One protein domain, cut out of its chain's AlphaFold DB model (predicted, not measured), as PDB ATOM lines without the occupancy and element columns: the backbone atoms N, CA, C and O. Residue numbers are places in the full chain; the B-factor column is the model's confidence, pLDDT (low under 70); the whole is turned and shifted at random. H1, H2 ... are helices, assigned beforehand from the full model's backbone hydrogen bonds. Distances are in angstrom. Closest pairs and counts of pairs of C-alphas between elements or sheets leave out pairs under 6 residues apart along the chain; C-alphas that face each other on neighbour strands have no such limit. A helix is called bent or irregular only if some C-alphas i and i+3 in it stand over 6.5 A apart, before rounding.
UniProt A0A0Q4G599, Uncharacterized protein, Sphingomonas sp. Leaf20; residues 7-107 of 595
ATOM      1  N   ILE A   7     177.130 217.309 144.730       82.44
ATOM      2  CA  ILE A   7     175.787 217.639 144.214       82.44
ATOM      3  C   ILE A   7     175.257 219.027 144.643       82.44
ATOM      4  O   ILE A   7     174.431 219.636 143.951       82.44
ATOM      5  N   TRP A   8     175.740 219.550 145.773       85.56
ATOM      6  CA  TRP A   8     175.318 220.838 146.329       85.56
ATOM      7  C   TRP A   8     176.330 221.969 146.107       85.56
ATOM      8  O   TRP A   8     176.020 223.120 146.416       85.56
ATOM      9  N   ALA A   9     177.518 221.671 145.573       76.00
ATOM     10  CA  ALA A   9     178.551 222.672 145.326       76.00
ATOM     11  C   ALA A   9     178.173 223.596 144.151       76.00
ATOM     12  O   ALA A   9     177.570 223.163 143.170       76.00
ATOM     13  N   SER A  10     178.534 224.880 144.241       70.75
ATOM     14  CA  SER A  10     178.285 225.866 143.177       70.75
ATOM     15  C   SER A  10     179.279 225.751 142.016       70.75
ATOM     16  O   SER A  10     178.872 225.871 140.867       70.75
ATOM     17  N   GLY A  11     180.554 225.467 142.307       67.19
ATOM     18  CA  GLY A  11     181.660 225.458 141.334       67.19
ATOM     19  C   GLY A  11     181.669 224.314 140.309       67.19
ATOM     20  O   GLY A  11     182.626 224.205 139.559       67.19
ATOM     21  N   GLY A  12     180.637 223.467 140.283       74.75
ATOM     22  CA  GLY A  12     180.475 222.359 139.327       74.75
ATOM     23  C   GLY A  12     179.005 221.980 139.140       74.75
ATOM     24  O   GLY A  12     178.646 220.804 139.078       74.75
ATOM     25  N   ARG A  13     178.119 222.984 139.198       85.00
ATOM     26  CA  ARG A  13     176.665 222.783 139.235       85.00
ATOM     27  C   ARG A  13     176.142 222.112 137.963       85.00
ATOM     28  O   ARG A  13     175.311 221.213 138.087       85.00
ATOM     29  N   LYS A  14     176.622 222.516 136.779       85.00
ATOM     30  CA  LYS A  14     176.194 221.932 135.497       85.00
ATOM     31  C   LYS A  14     176.545 220.448 135.454       85.00
ATOM     32  O   LYS A  14     175.684 219.618 135.190       85.00
ATOM     33  N   GLU A  15     177.788 220.118 135.781       87.94
ATOM     34  CA  GLU A  15     178.321 218.758 135.788       87.94
ATOM     35  C   GLU A  15     177.584 217.890 136.808       87.94
ATOM     36  O   GLU A  15     177.193 216.766 136.501       87.94
ATOM     37  N   ALA A  16     177.328 218.425 138.005       88.25
ATOM     38  CA  ALA A  16     176.562 217.735 139.035       88.25
ATOM     39  C   ALA A  16     175.114 217.460 138.601       88.25
ATOM     40  O   ALA A  16     174.596 216.378 138.870       88.25
ATOM     41  N   MET A  17     174.461 218.412 137.930       89.31
ATOM     42  CA  MET A  17     173.096 218.258 137.416       89.31
ATOM     43  C   MET A  17     173.025 217.278 136.245       89.31
ATOM     44  O   MET A  17     172.165 216.401 136.243       89.31
ATOM     45  N   ALA A  18     173.965 217.360 135.303       88.38
ATOM     46  CA  ALA A  18     174.074 216.412 134.199       88.38
ATOM     47  C   ALA A  18     174.332 214.985 134.708       88.38
ATOM     48  O   ALA A  18     173.662 214.041 134.284       88.38
ATOM     49  N   LEU A  19     175.243 214.826 135.676       89.06
ATOM     50  CA  LEU A  19     175.506 213.543 136.322       89.06
ATOM     51  C   LEU A  19     174.271 213.028 137.070       89.06
ATOM     52  O   LEU A  19     173.972 211.840 136.995       89.06
ATOM     53  N   LEU A  20     173.536 213.905 137.756       90.94
ATOM     54  CA  LEU A  20     172.308 213.544 138.463       90.94
ATOM     55  C   LEU A  20     171.241 212.991 137.503       90.94
ATOM     56  O   LEU A  20     170.691 211.923 137.774       90.94
ATOM     57  N   SER A  21     170.995 213.655 136.367       90.75
ATOM     58  CA  SER A  21     170.100 213.137 135.318       90.75
ATOM     59  C   SER A  21     170.592 211.808 134.748       90.75
ATOM     60  O   SER A  21     169.807 210.868 134.627       90.75
ATOM     61  N   ALA A  22     171.887 211.698 134.437       91.19
ATOM     62  CA  ALA A  22     172.468 210.482 133.870       91.19
ATOM     63  C   ALA A  22     172.364 209.291 134.835       91.19
ATOM     64  O   ALA A  22     171.962 208.195 134.434       91.19
ATOM     65  N   MET A  23     172.670 209.506 136.118       90.69
ATOM     66  CA  MET A  23     172.546 208.489 137.162       90.69
ATOM     67  C   MET A  23     171.088 208.109 137.425       90.69
ATOM     68  O   MET A  23     170.818 206.947 137.723       90.69
ATOM     69  N   TRP A  24     170.145 209.046 137.304       93.56
ATOM     70  CA  TRP A  24     168.725 208.721 137.413       93.56
ATOM     71  C   TRP A  24     168.255 207.844 136.247       93.56
ATOM     72  O   TRP A  24     167.652 206.793 136.473       93.56
ATOM     73  N   ALA A  25     168.609 208.215 135.015       92.06
ATOM     74  CA  ALA A  25     168.252 207.477 133.806       92.06
ATOM     75  C   ALA A  25     168.853 206.060 133.796       92.06
ATOM     76  O   ALA A  25     168.139 205.067 133.674       92.06
ATOM     77  N   THR A  26     170.168 205.947 134.000       90.81
ATOM     78  CA  THR A  26     170.937 204.714 133.726       90.81
ATOM     79  C   THR A  26     171.434 203.967 134.965       90.81
ATOM     80  O   THR A  26     171.971 202.865 134.853       90.81
ATOM     81  N   GLY A  27     171.276 204.543 136.158       88.06
ATOM     82  CA  GLY A  27     171.797 203.971 137.396       88.06
ATOM     83  C   GLY A  27     171.024 202.749 137.894       88.06
ATOM     84  O   GLY A  27     169.876 202.498 137.533       88.06
ATOM     85  N   SER A  28     171.653 201.987 138.790       91.12
ATOM     86  CA  SER A  28     170.992 200.877 139.482       91.12
ATOM     87  C   SER A  28     169.923 201.373 140.463       91.12
ATOM     88  O   SER A  28     169.959 202.518 140.916       91.12
ATOM     89  N   THR A  29     169.008 200.493 140.881       88.69
ATOM     90  CA  THR A  29     167.996 200.806 141.909       88.69
ATOM     91  C   THR A  29     168.631 201.355 143.192       88.69
ATOM     92  O   THR A  29     168.150 202.335 143.745       88.69
ATOM     93  N   ALA A  30     169.777 200.808 143.612       89.38
ATOM     94  CA  ALA A  30     170.522 201.304 144.772       89.38
ATOM     95  C   ALA A  30     171.156 202.694 144.550       89.38
ATOM     96  O   ALA A  30     171.367 203.444 145.503       89.38
ATOM     97  N   ALA A  31     171.501 203.059 143.312       87.19
ATOM     98  CA  ALA A  31     171.970 204.408 142.996       87.19
ATOM     99  C   ALA A  31     170.818 205.421 143.042       87.19
ATOM    100  O   ALA A  31     170.989 206.497 143.611       87.19
ATOM    101  N   ARG A  32     169.644 205.053 142.514       91.94
ATOM    102  CA  ARG A  32     168.433 205.885 142.566       91.94
ATOM    103  C   ARG A  32     167.948 206.089 143.996       91.94
ATOM    104  O   ARG A  32     167.691 207.225 144.366       91.94
ATOM    105  N   GLU A  33     167.950 205.046 144.825       92.75
ATOM    106  CA  GLU A  33     167.598 205.173 146.246       92.75
ATOM    107  C   GLU A  33     168.535 206.148 146.973       92.75
ATOM    108  O   GLU A  33     168.083 207.056 147.663       92.75
ATOM    109  N   ARG A  34     169.850 206.070 146.713       90.31
ATOM    110  CA  ARG A  34     170.810 207.044 147.259       90.31
ATOM    111  C   ARG A  34     170.544 208.473 146.788       90.31
ATOM    112  O   ARG A  34     170.768 209.405 147.555       90.31
ATOM    113  N   ILE A  35     170.104 208.665 145.544       91.38
ATOM    114  CA  ILE A  35     169.707 209.987 145.039       91.38
ATOM    115  C   ILE A  35     168.480 210.492 145.801       91.38
ATOM    116  O   ILE A  35     168.483 211.645 146.231       91.38
ATOM    117  N   VAL A  36     167.475 209.635 146.014       93.62
ATOM    118  CA  VAL A  36     166.275 209.983 146.784       93.62
ATOM    119  C   VAL A  36     166.656 210.444 148.190       93.62
ATOM    120  O   VAL A  36     166.308 211.558 148.580       93.62
ATOM    121  N   ASP A  37     167.459 209.655 148.905       92.38
ATOM    122  CA  ASP A  37     167.908 209.985 150.261       92.38
ATOM    123  C   ASP A  37     168.687 211.306 150.314       92.38
ATOM    124  O   ASP A  37     168.495 212.128 151.212       92.38
ATOM    125  N   VAL A  38     169.575 211.537 149.343       91.94
ATOM    126  CA  VAL A  38     170.399 212.752 149.286       91.94
ATOM    127  C   VAL A  38     169.558 213.995 149.008       91.94
ATOM    128  O   VAL A  38     169.806 215.027 149.633       91.94
ATOM    129  N   LEU A  39     168.594 213.918 148.089       92.62
ATOM    130  CA  LEU A  39     167.747 215.058 147.736       92.62
ATOM    131  C   LEU A  39     166.751 215.393 148.850       92.62
ATOM    132  O   LEU A  39     166.583 216.573 149.151       92.62
ATOM    133  N   LEU A  40     166.173 214.385 149.515       92.38
ATOM    134  CA  LEU A  40     165.279 214.590 150.663       92.38
ATOM    135  C   LEU A  40     166.016 215.148 151.887       92.38
ATOM    136  O   LEU A  40     165.486 216.014 152.585       92.38
ATOM    137  N   ALA A  41     167.256 214.710 152.133       90.62
ATOM    138  CA  ALA A  41     168.091 215.286 153.190       90.62
ATOM    139  C   ALA A  41     168.412 216.773 152.935       90.62
ATOM    140  O   ALA A  41     168.564 217.551 153.878       90.62
ATOM    141  N   GLY A  42     168.477 217.180 151.664       88.50
ATOM    142  CA  GLY A  42     168.776 218.546 151.253       88.50
ATOM    143  C   GLY A  42     170.260 218.925 151.380       88.50
ATOM    144  O   GLY A  42     171.117 218.092 151.707       88.50
ATOM    145  N   PRO A  43     170.605 220.190 151.080       88.62
ATOM    146  CA  PRO A  43     171.975 220.676 151.188       88.62
ATOM    147  C   PRO A  43     172.463 220.670 152.650       88.62
ATOM    148  O   PRO A  43     171.703 221.032 153.549       88.62
ATOM    149  N   PRO A  44     173.741 220.324 152.911       86.00
ATOM    150  CA  PRO A  44     174.334 220.427 154.241       86.00
ATOM    151  C   PRO A  44     174.159 221.822 154.848       86.00
ATOM    152  O   PRO A  44     174.351 222.824 154.159       86.00
ATOM    153  N   HIS A  45     173.898 221.893 156.158       80.25
ATOM    154  CA  HIS A  45     173.695 223.165 156.865       80.25
ATOM    155  C   HIS A  45     174.873 224.144 156.698       80.25
ATOM    156  O   HIS A  45     174.674 225.350 156.606       80.25
ATOM    157  N   ALA A  46     176.099 223.633 156.544       82.31
ATOM    158  CA  ALA A  46     177.291 224.439 156.269       82.31
ATOM    159  C   ALA A  46     177.228 225.255 154.955       82.31
ATOM    160  O   ALA A  46     177.967 226.222 154.815       82.31
ATOM    161  N   LEU A  47     176.365 224.895 153.996       78.19
ATOM    162  CA  LEU A  47     176.122 225.676 152.771       78.19
ATOM    163  C   LEU A  47     175.038 226.751 152.944       78.19
ATOM    164  O   LEU A  47     174.789 227.538 152.026       78.19
ATOM    165  N   LEU A  48     174.356 226.753 154.087       79.50
ATOM    166  CA  LEU A  48     173.294 227.691 154.441       79.50
ATOM    167  C   LEU A  48     173.738 228.680 155.531       79.50
ATOM    168  O   LEU A  48     173.066 229.678 155.736       79.50
ATOM    169  N   THR A  49     174.889 228.471 156.180       78.19
ATOM    170  CA  THR A  49     175.410 229.354 157.245       78.19
ATOM    171  C   THR A  49     175.740 230.776 156.789       78.19
ATOM    172  O   THR A  49     175.814 231.669 157.623       78.19
ATOM    173  N   ARG A  50     175.957 230.994 155.485       75.38
ATOM    174  CA  ARG A  50     176.180 232.328 154.893       75.38
ATOM    175  C   ARG A  50     174.903 232.971 154.336       75.38
ATOM    176  O   ARG A  50     174.989 234.046 153.755       75.38
ATOM    177  N   VAL A  51     173.757 232.302 154.460       80.50
ATOM    178  CA  VAL A  51     172.443 232.815 154.049       80.50
ATOM    179  C   VAL A  51     171.750 233.390 155.286       80.50
ATOM    180  O   VAL A  51     171.833 232.790 156.363       80.50
ATOM    181  N   ALA A  52     171.095 234.543 155.130       81.75
ATOM    182  CA  ALA A  52     170.326 235.184 156.194       81.75
ATOM    183  C   ALA A  52     169.247 234.235 156.739       81.75
ATOM    184  O   ALA A  52     168.684 233.444 155.983       81.75
ATOM    185  N   ASP A  53     169.007 234.264 158.052       82.00
ATOM    186  CA  ASP A  53     168.197 233.258 158.758       82.00
ATOM    187  C   ASP A  53     166.771 233.133 158.207       82.00
ATOM    188  O   ASP A  53     166.253 232.023 158.099       82.00
ATOM    189  N   ASP A  54     166.180 234.252 157.797       82.50
ATOM    190  CA  ASP A  54     164.863 234.372 157.172       82.50
ATOM    191  C   ASP A  54     164.812 233.861 155.719       82.50
ATOM    192  O   ASP A  54     163.750 233.483 155.230       82.50
ATOM    193  N   GLU A  55     165.955 233.766 155.037       84.69
ATOM    194  CA  GLU A  55     166.064 233.261 153.662       84.69
ATOM    195  C   GLU A  55     166.563 231.810 153.572       84.69
ATOM    196  O   GLU A  55     166.620 231.231 152.479       84.69
ATOM    197  N   ARG A  56     166.946 231.188 154.696       85.62
ATOM    198  CA  ARG A  56     167.553 229.842 154.699       85.62
ATOM    199  C   ARG A  56     166.635 228.781 154.111       85.62
ATOM    200  O   ARG A  56     167.105 227.976 153.304       85.62
ATOM    201  N   ASP A  57     165.356 228.801 154.469       87.50
ATOM    202  CA  ASP A  57     164.376 227.833 153.972       87.50
ATOM    203  C   ASP A  57     164.130 228.020 152.474       87.50
ATOM    204  O   ASP A  57     164.183 227.055 151.711       87.50
ATOM    205  N   ARG A  58     164.011 229.276 152.023       89.12
ATOM    206  CA  ARG A  58     163.890 229.616 150.600       89.12
ATOM    207  C   ARG A  58     165.119 229.179 149.801       89.12
ATOM    208  O   ARG A  58     164.993 228.586 148.732       89.12
ATOM    209  N   SER A  59     166.322 229.404 150.322       86.81
ATOM    210  CA  SER A  59     167.577 228.991 149.679       86.81
ATOM    211  C   SER A  59     167.736 227.467 149.630       86.81
ATOM    212  O   SER A  59     168.174 226.908 148.615       86.81
ATOM    213  N   ARG A  60     167.361 226.777 150.714       90.25
ATOM    214  CA  ARG A  60     167.339 225.313 150.792       90.25
ATOM    215  C   ARG A  60     166.388 224.740 149.747       90.25
ATOM    216  O   ARG A  60     166.815 223.912 148.939       90.25
ATOM    217  N   ASP A  61     165.147 225.212 149.738       92.88
ATOM    218  CA  ASP A  61     164.107 224.731 148.837       92.88
ATOM    219  C   ASP A  61     164.458 225.039 147.382       92.88
ATOM    220  O   ASP A  61     164.314 224.157 146.541       92.88
ATOM    221  N   ARG A  62     165.046 226.205 147.074       90.06
ATOM    222  CA  ARG A  62     165.484 226.518 145.705       90.06
ATOM    223  C   ARG A  62     166.528 225.533 145.198       90.06
ATOM    224  O   ARG A  62     166.461 225.065 144.063       90.06
ATOM    225  N   ARG A  63     167.500 225.184 146.042       90.12
ATOM    226  CA  ARG A  63     168.544 224.221 145.671       90.12
ATOM    227  C   ARG A  63     167.954 222.844 145.413       90.12
ATOM    228  O   ARG A  63     168.387 222.212 144.452       90.12
ATOM    229  N   ILE A  64     167.008 222.395 146.238       92.31
ATOM    230  CA  ILE A  64     166.309 221.112 146.066       92.31
ATOM    231  C   ILE A  64     165.458 221.143 144.794       92.31
ATOM    232  O   ILE A  64     165.607 220.248 143.960       92.31
ATOM    233  N   PHE A  65     164.657 222.195 144.608       92.12
ATOM    234  CA  PHE A  65     163.814 222.430 143.436       92.12
ATOM    235  C   PHE A  65     164.595 222.247 142.143       92.12
ATOM    236  O   PHE A  65     164.252 221.389 141.336       92.12
ATOM    237  N   ASP A  66     165.714 222.963 141.998       89.94
ATOM    238  CA  ASP A  66     166.498 222.920 140.766       89.94
ATOM    239  C   ASP A  66     166.975 221.490 140.423       89.94
ATOM    240  O   ASP A  66     167.009 221.104 139.256       89.94
ATOM    241  N   ARG A  67     167.346 220.677 141.429       92.00
ATOM    242  CA  ARG A  67     167.763 219.277 141.206       92.00
ATOM    243  C   ARG A  67     166.566 218.377 140.917       92.00
ATOM    244  O   ARG A  67     166.663 217.521 140.040       92.00
ATOM    245  N   LEU A  68     165.450 218.568 141.622       92.75
ATOM    246  CA  LEU A  68     164.222 217.810 141.388       92.75
ATOM    247  C   LEU A  68     163.688 218.041 139.979       92.75
ATOM    248  O   LEU A  68     163.303 217.072 139.332       92.75
ATOM    249  N   THR A  69     163.723 219.272 139.464       91.38
ATOM    250  CA  THR A  69     163.288 219.545 138.091       91.38
ATOM    251  C   THR A  69     164.161 218.817 137.068       91.38
ATOM    252  O   THR A  69     163.649 218.220 136.123       91.38
ATOM    253  N   VAL A  70     165.480 218.817 137.270       90.69
ATOM    254  CA  VAL A  70     166.440 218.125 136.396       90.69
ATOM    255  C   VAL A  70     166.217 216.605 136.398       90.69
ATOM    256  O   VAL A  70     166.269 215.975 135.342       90.69
ATOM    257  N   VAL A  71     165.901 216.015 137.555       91.50
ATOM    258  CA  VAL A  71     165.557 214.587 137.674       91.50
ATOM    259  C   VAL A  71     164.185 214.284 137.067       91.50
ATOM    260  O   VAL A  71     164.039 213.321 136.320       91.50
ATOM    261  N   ALA A  72     163.176 215.115 137.338       90.50
ATOM    262  CA  ALA A  72     161.818 214.933 136.831       90.50
ATOM    263  C   ALA A  72     161.755 214.959 135.296       90.50
ATOM    264  O   ALA A  72     160.949 214.238 134.711       90.50
ATOM    265  N   ARG A  73     162.628 215.744 134.646       89.75
ATOM    266  CA  ARG A  73     162.746 215.826 133.180       89.75
ATOM    267  C   ARG A  73     163.262 214.556 132.512       89.75
ATOM    268  O   ARG A  73     163.083 214.418 131.308       89.75
ATOM    269  N   VAL A  74     163.876 213.635 133.258       90.25
ATOM    270  CA  VAL A  74     164.323 212.348 132.702       90.25
ATOM    271  C   VAL A  74     163.128 211.521 132.215       90.25
ATOM    272  O   VAL A  74     163.237 210.830 131.208       90.25
ATOM    273  N   GLY A  75     161.980 211.622 132.892       87.31
ATOM    274  CA  GLY A  75     160.733 210.952 132.513       87.31
ATOM    275  C   GLY A  75     160.713 209.447 132.801       87.31
ATOM    276  O   GLY A  75     159.809 208.986 133.495       87.31
ATOM    277  N   ASP A  76     161.716 208.703 132.321       84.44
ATOM    278  CA  ASP A  76     161.872 207.255 132.510       84.44
ATOM    279  C   ASP A  76     163.272 206.906 133.070       84.44
ATOM    280  O   ASP A  76     164.283 207.186 132.420       84.44
ATOM    281  N   PRO A  77     163.380 206.322 134.281       85.50
ATOM    282  CA  PRO A  77     162.287 205.906 135.164       85.50
ATOM    283  C   PRO A  77     161.552 207.088 135.814       85.50
ATOM    284  O   PRO A  77     162.152 208.149 136.038       85.50
ATOM    285  N   PRO A  78     160.267 206.902 136.178       91.19
ATOM    286  CA  PRO A  78     159.463 207.953 136.783       91.19
ATOM    287  C   PRO A  78     160.065 208.433 138.107       91.19
ATOM    288  O   PRO A  78     160.725 207.683 138.829       91.19
ATOM    289  N   LEU A  79     159.810 209.702 138.436       92.25
ATOM    290  CA  LEU A  79     160.246 210.304 139.697       92.25
ATOM    291  C   LEU A  79     159.667 209.528 140.896       92.25
ATOM    292  O   LEU A  79     158.462 209.276 140.934       92.25
ATOM    293  N   ASP A  80     160.510 209.201 141.881       94.38
ATOM    294  CA  ASP A  80     160.090 208.504 143.106       94.38
ATOM    295  C   ASP A  80     158.942 209.265 143.810       94.38
ATOM    296  O   ASP A  80     159.010 210.498 143.916       94.38
ATOM    297  N   PRO A  81     157.898 208.581 144.319       94.19
ATOM    298  CA  PRO A  81     156.754 209.227 144.969       94.19
ATOM    299  C   PRO A  81     157.120 210.178 146.120       94.19
ATOM    300  O   PRO A  81     156.439 211.187 146.323       94.19
ATOM    301  N   ARG A  82     158.206 209.904 146.857       96.12
ATOM    302  CA  ARG A  82     158.698 210.775 147.937       96.12
ATOM    303  C   ARG A  82     159.251 212.082 147.377       96.12
ATOM    304  O   ARG A  82     158.903 213.155 147.861       96.12
ATOM    305  N   LEU A  83     160.051 212.003 146.311       94.44
ATOM    306  CA  LEU A  83     160.575 213.182 145.616       94.44
ATOM    307  C   LEU A  83     159.466 213.973 144.920       94.44
ATOM    308  O   LEU A  83     159.515 215.199 144.902       94.44
ATOM    309  N   ARG A  84     158.442 213.291 144.390       94.88
ATOM    310  CA  ARG A  84     157.253 213.949 143.832       94.88
ATOM    311  C   ARG A  84     156.486 214.726 144.899       94.88
ATOM    312  O   ARG A  84     156.068 215.848 144.643       94.88
ATOM    313  N   THR A  85     156.329 214.146 146.087       95.62
ATOM    314  CA  THR A  85     155.674 214.813 147.221       95.62
ATOM    315  C   THR A  85     156.446 216.066 147.637       95.62
ATOM    316  O   THR A  85     155.839 217.116 147.827       95.62
ATOM    317  N   GLU A  86     157.778 215.987 147.708       95.12
ATOM    318  CA  GLU A  86     158.623 217.140 148.039       95.12
ATOM    319  C   GLU A  86     158.601 218.217 146.943       95.12
ATOM    320  O   GLU A  86     158.513 219.401 147.255       95.12
ATOM    321  N   LEU A  87     158.601 217.826 145.663       92.69
ATOM    322  CA  LEU A  87     158.460 218.771 144.551       92.69
ATOM    323  C   LEU A  87     157.125 219.522 144.631       92.69
ATOM    324  O   LEU A  87     157.123 220.748 144.603       92.69
ATOM    325  N   ASN A  88     156.014 218.805 144.832       94.12
ATOM    326  CA  ASN A  88     154.688 219.412 144.959       94.12
ATOM    327  C   ASN A  88     154.602 220.357 146.173       94.12
ATOM    328  O   ASN A  88     153.948 221.396 146.098       94.12
ATOM    329  N   ARG A  89     155.261 220.020 147.295       95.69
ATOM    330  CA  ARG A  89     155.354 220.906 148.469       95.69
ATOM    331  C   ARG A  89     156.056 222.216 148.111       95.69
ATOM    332  O   ARG A  89     155.577 223.279 148.496       95.69
ATOM    333  N   ILE A  90     157.185 222.139 147.402       95.31
ATOM    334  CA  ILE A  90     157.970 223.316 147.010       95.31
ATOM    335  C   ILE A  90     157.207 224.164 145.985       95.31
ATOM    336  O   ILE A  90     157.139 225.376 146.148       95.31
ATOM    337  N   GLU A  91     156.587 223.547 144.978       92.06
ATOM    338  CA  GLU A  91     155.774 224.245 143.968       92.06
ATOM    339  C   GLU A  91     154.571 224.970 144.595       92.06
ATOM    340  O   GLU A  91     154.241 226.083 144.193       92.06
ATOM    341  N   ALA A  92     153.946 224.384 145.623       92.56
ATOM    342  CA  ALA A  92     152.875 225.042 146.371       92.56
ATOM    343  C   ALA A  92     153.378 226.202 147.252       92.56
ATOM    344  O   ALA A  92     152.652 227.173 147.454       92.56
ATOM    345  N   ALA A  93     154.600 226.101 147.788       92.88
ATOM    346  CA  ALA A  93     155.209 227.131 148.629       92.88
ATOM    347  C   ALA A  93     155.773 228.317 147.824       92.88
ATOM    348  O   ALA A  93     155.762 229.438 148.330       92.88
ATOM    349  N   TYR A  94     156.228 228.083 146.586       91.88
ATOM    350  CA  TYR A  94     156.815 229.098 145.700       91.88
ATOM    351  C   TYR A  94     156.218 229.028 144.282       91.88
ATOM    352  O   TYR A  94     156.881 228.549 143.353       91.88
ATOM    353  N   PRO A  95     154.973 229.500 144.080       88.75
ATOM    354  CA  PRO A  95     154.296 229.427 142.783       88.75
ATOM    355  C   PRO A  95     155.006 230.200 141.662       88.75
ATOM    356  O   PRO A  95     154.771 229.935 140.486       88.75
ATOM    357  N   GLU A  96     155.868 231.164 142.003       86.62
ATOM    358  CA  GLU A  96     156.630 231.960 141.042       86.62
ATOM    359  C   GLU A  96     157.844 231.220 140.455       86.62
ATOM    360  O   GLU A  96     158.467 231.692 139.500       86.62
ATOM    361  N   TRP A  97     158.219 230.062 141.010       87.38
ATOM    362  CA  TRP A  97     159.368 229.299 140.527       87.38
ATOM    363  C   TRP A  97     159.009 228.450 139.312       87.38
ATOM    364  O   TRP A  97     158.487 227.347 139.421       87.38
ATOM    365  N   ALA A  98     159.401 228.942 138.139       82.06
ATOM    366  CA  ALA A  98     159.396 228.173 136.901       82.06
ATOM    367  C   ALA A  98     160.785 227.592 136.593       82.06
ATOM    368  O   ALA A  98     161.824 228.169 136.933       82.06
ATOM    369  N   ALA A  99     160.811 226.445 135.915       79.75
ATOM    370  CA  ALA A  99     162.044 225.824 135.457       79.75
ATOM    371  C   ALA A  99     162.377 226.231 134.007       79.75
ATOM    372  O   ALA A  99     161.617 225.866 133.109       79.75
ATOM    373  N   PRO A 100     163.519 226.901 133.745       77.88
ATOM    374  CA  PRO A 100     163.921 227.312 132.394       77.88
ATOM    375  C   PRO A 100     164.031 226.137 131.417       77.88
ATOM    376  O   PRO A 100     164.415 225.035 131.813       77.88
ATOM    377  N   GLU A 101     163.731 226.342 130.138       77.88
ATOM    378  CA  GLU A 101     163.827 225.285 129.121       77.88
ATOM    379  C   GLU A 101     165.275 224.861 128.807       77.88
ATOM    380  O   GLU A 101     166.235 225.594 129.052       77.88
ATOM    381  N   GLY A 102     165.429 223.649 128.264       79.88
ATOM    382  CA  GLY A 102     166.713 223.126 127.784       79.88
ATOM    383  C   GLY A 102     167.805 223.055 128.857       79.88
ATOM    384  O   GLY A 102     167.534 222.772 130.027       79.88
ATOM    385  N   GLU A 103     169.052 223.317 128.453       77.81
ATOM    386  CA  GLU A 103     170.220 223.312 129.347       77.81
ATOM    387  C   GLU A 103     170.223 224.473 130.349       77.81
ATOM    388  O   GLU A 103     170.913 224.384 131.365       77.81
ATOM    389  N   ARG A 104     169.427 225.533 130.123       80.06
ATOM    390  CA  ARG A 104     169.385 226.725 130.992       80.06
ATOM    391  C   ARG A 104     169.028 226.368 132.439       80.06
ATOM    392  O   ARG A 104     169.523 227.006 133.360       80.06
ATOM    393  N   VAL A 105     168.254 225.297 132.653       80.94
ATOM    394  CA  VAL A 105     167.917 224.766 133.992       80.94
ATOM    395  C   VAL A 105     169.150 224.370 134.820       80.94
ATOM    396  O   VAL A 105     169.106 224.378 136.051       80.94
ATOM    397  N   MET A 106     170.259 224.026 134.157       82.31
ATOM    398  CA  MET A 106     171.488 223.570 134.809       82.31
ATOM    399  C   MET A 106     172.364 224.726 135.313       82.31
ATOM    400  O   MET A 106     173.256 224.514 136.138       82.31
ATOM    401  N   PHE A 107     172.095 225.957 134.870       77.06
ATOM    402  CA  PHE A 107     172.860 227.152 135.218       77.06
ATOM    403  C   PHE A 107     172.141 227.990 136.285       77.06
ATOM    404  O   PHE A 107     170.919 227.963 136.407       77.06
TER     405      PHE A 107
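This is residues 7 to 107 of the 595 residues of an uncharacterized protein of Sphingomonas sp. Leaf20 (UniProt A0A0Q4G599). One long helix, H3, runs through the middle of a helical domain, and the other four helices pack round its residues 61 to 71: H1 and H2, a tightly linked hairpin spread like a V, then H4, and the short H5. The first turns of H3, near Asp 54, reach to one end of the longest axis, and the tight turn of the H1 and H2 hairpin, at Ser 28, lies at the other. The printed part has 101 residues with five named helices, in the order H1 to H5, and no named strand; the class is all helix. The whole is compact, with a radius of gyration of the C-alphas of 13.2 A, and spans 38 by 27 by 25 A.

Begin at the hub, H3, residues 53 to 72, which touches four other helices. With its residues 61 to 68 it touches H4, residues 81 to 93, at a steep tilt of 49 degrees, opposite ways; the closest C-alphas, of Asp 61 and Ile 90, are 6.6 A apart. With its residues 67 to 71 it touches H1, residues 13 to 26, at a steep tilt of 44 degrees, the same way; look at the closest C-alphas, of Ser 21 and Val 71, 5.3 A apart. H2, residues 29 to 41, and H3 only just touch, with 3 pairs of C-alphas within 8 A, the closest those of Leu 39 and Ile 64 at 6.4 A; they form a helical hairpin at a shallow tilt of 21 degrees, opposite ways. H1 and H2 are a hairpin too, at a steep tilt of 40 degrees, and the closest C-alphas, of Trp 24 and Arg 32, are 5.9 A apart. H1, H2 and H3 make an up and down bundle, each running against the one before it. H2 touches H4 with residues 36 to 40 alone, closest at the C-alphas of Val 36 and Leu 83, 6.6 A. H5, residues 102 to 106, touches H1, where the C-alphas of Lys 14 and Met 106 are 5.0 A apart. H1 and H4 are apart. In H1, H2 and H4 every O i to N i+4 pair is within hydrogen-bond range; in H3 13 of 16 are, and in H5 0 of 1, with 1 of 2 O i to N i+3 pairs.

Find C-alpha 53 at (168.197, 233.258, 158.758); from there H3 runs 29.3 A to C-alpha 72. It is irregular, with C-alphas 54 and 57 7.3 A apart. H1 starts at C-alpha 13, (176.665, 222.783, 139.235), and is 19.7 A long; H2 is 18.4 A and H4 18.3 A. H5, 8.5 A long, is only just irregular, with C-alphas 102 and 105 6.53 A apart, and it ends at C-alpha 106, (171.488, 223.570, 134.809).

The two C-alphas farthest apart, of Ser 28 and Asp 54, are 38.4 A apart. The printed part has no cut, and its one long link joins H2 to H3. The mean pLDDT of the printed part is 87.6, and one residue, Gly 11, is under 70.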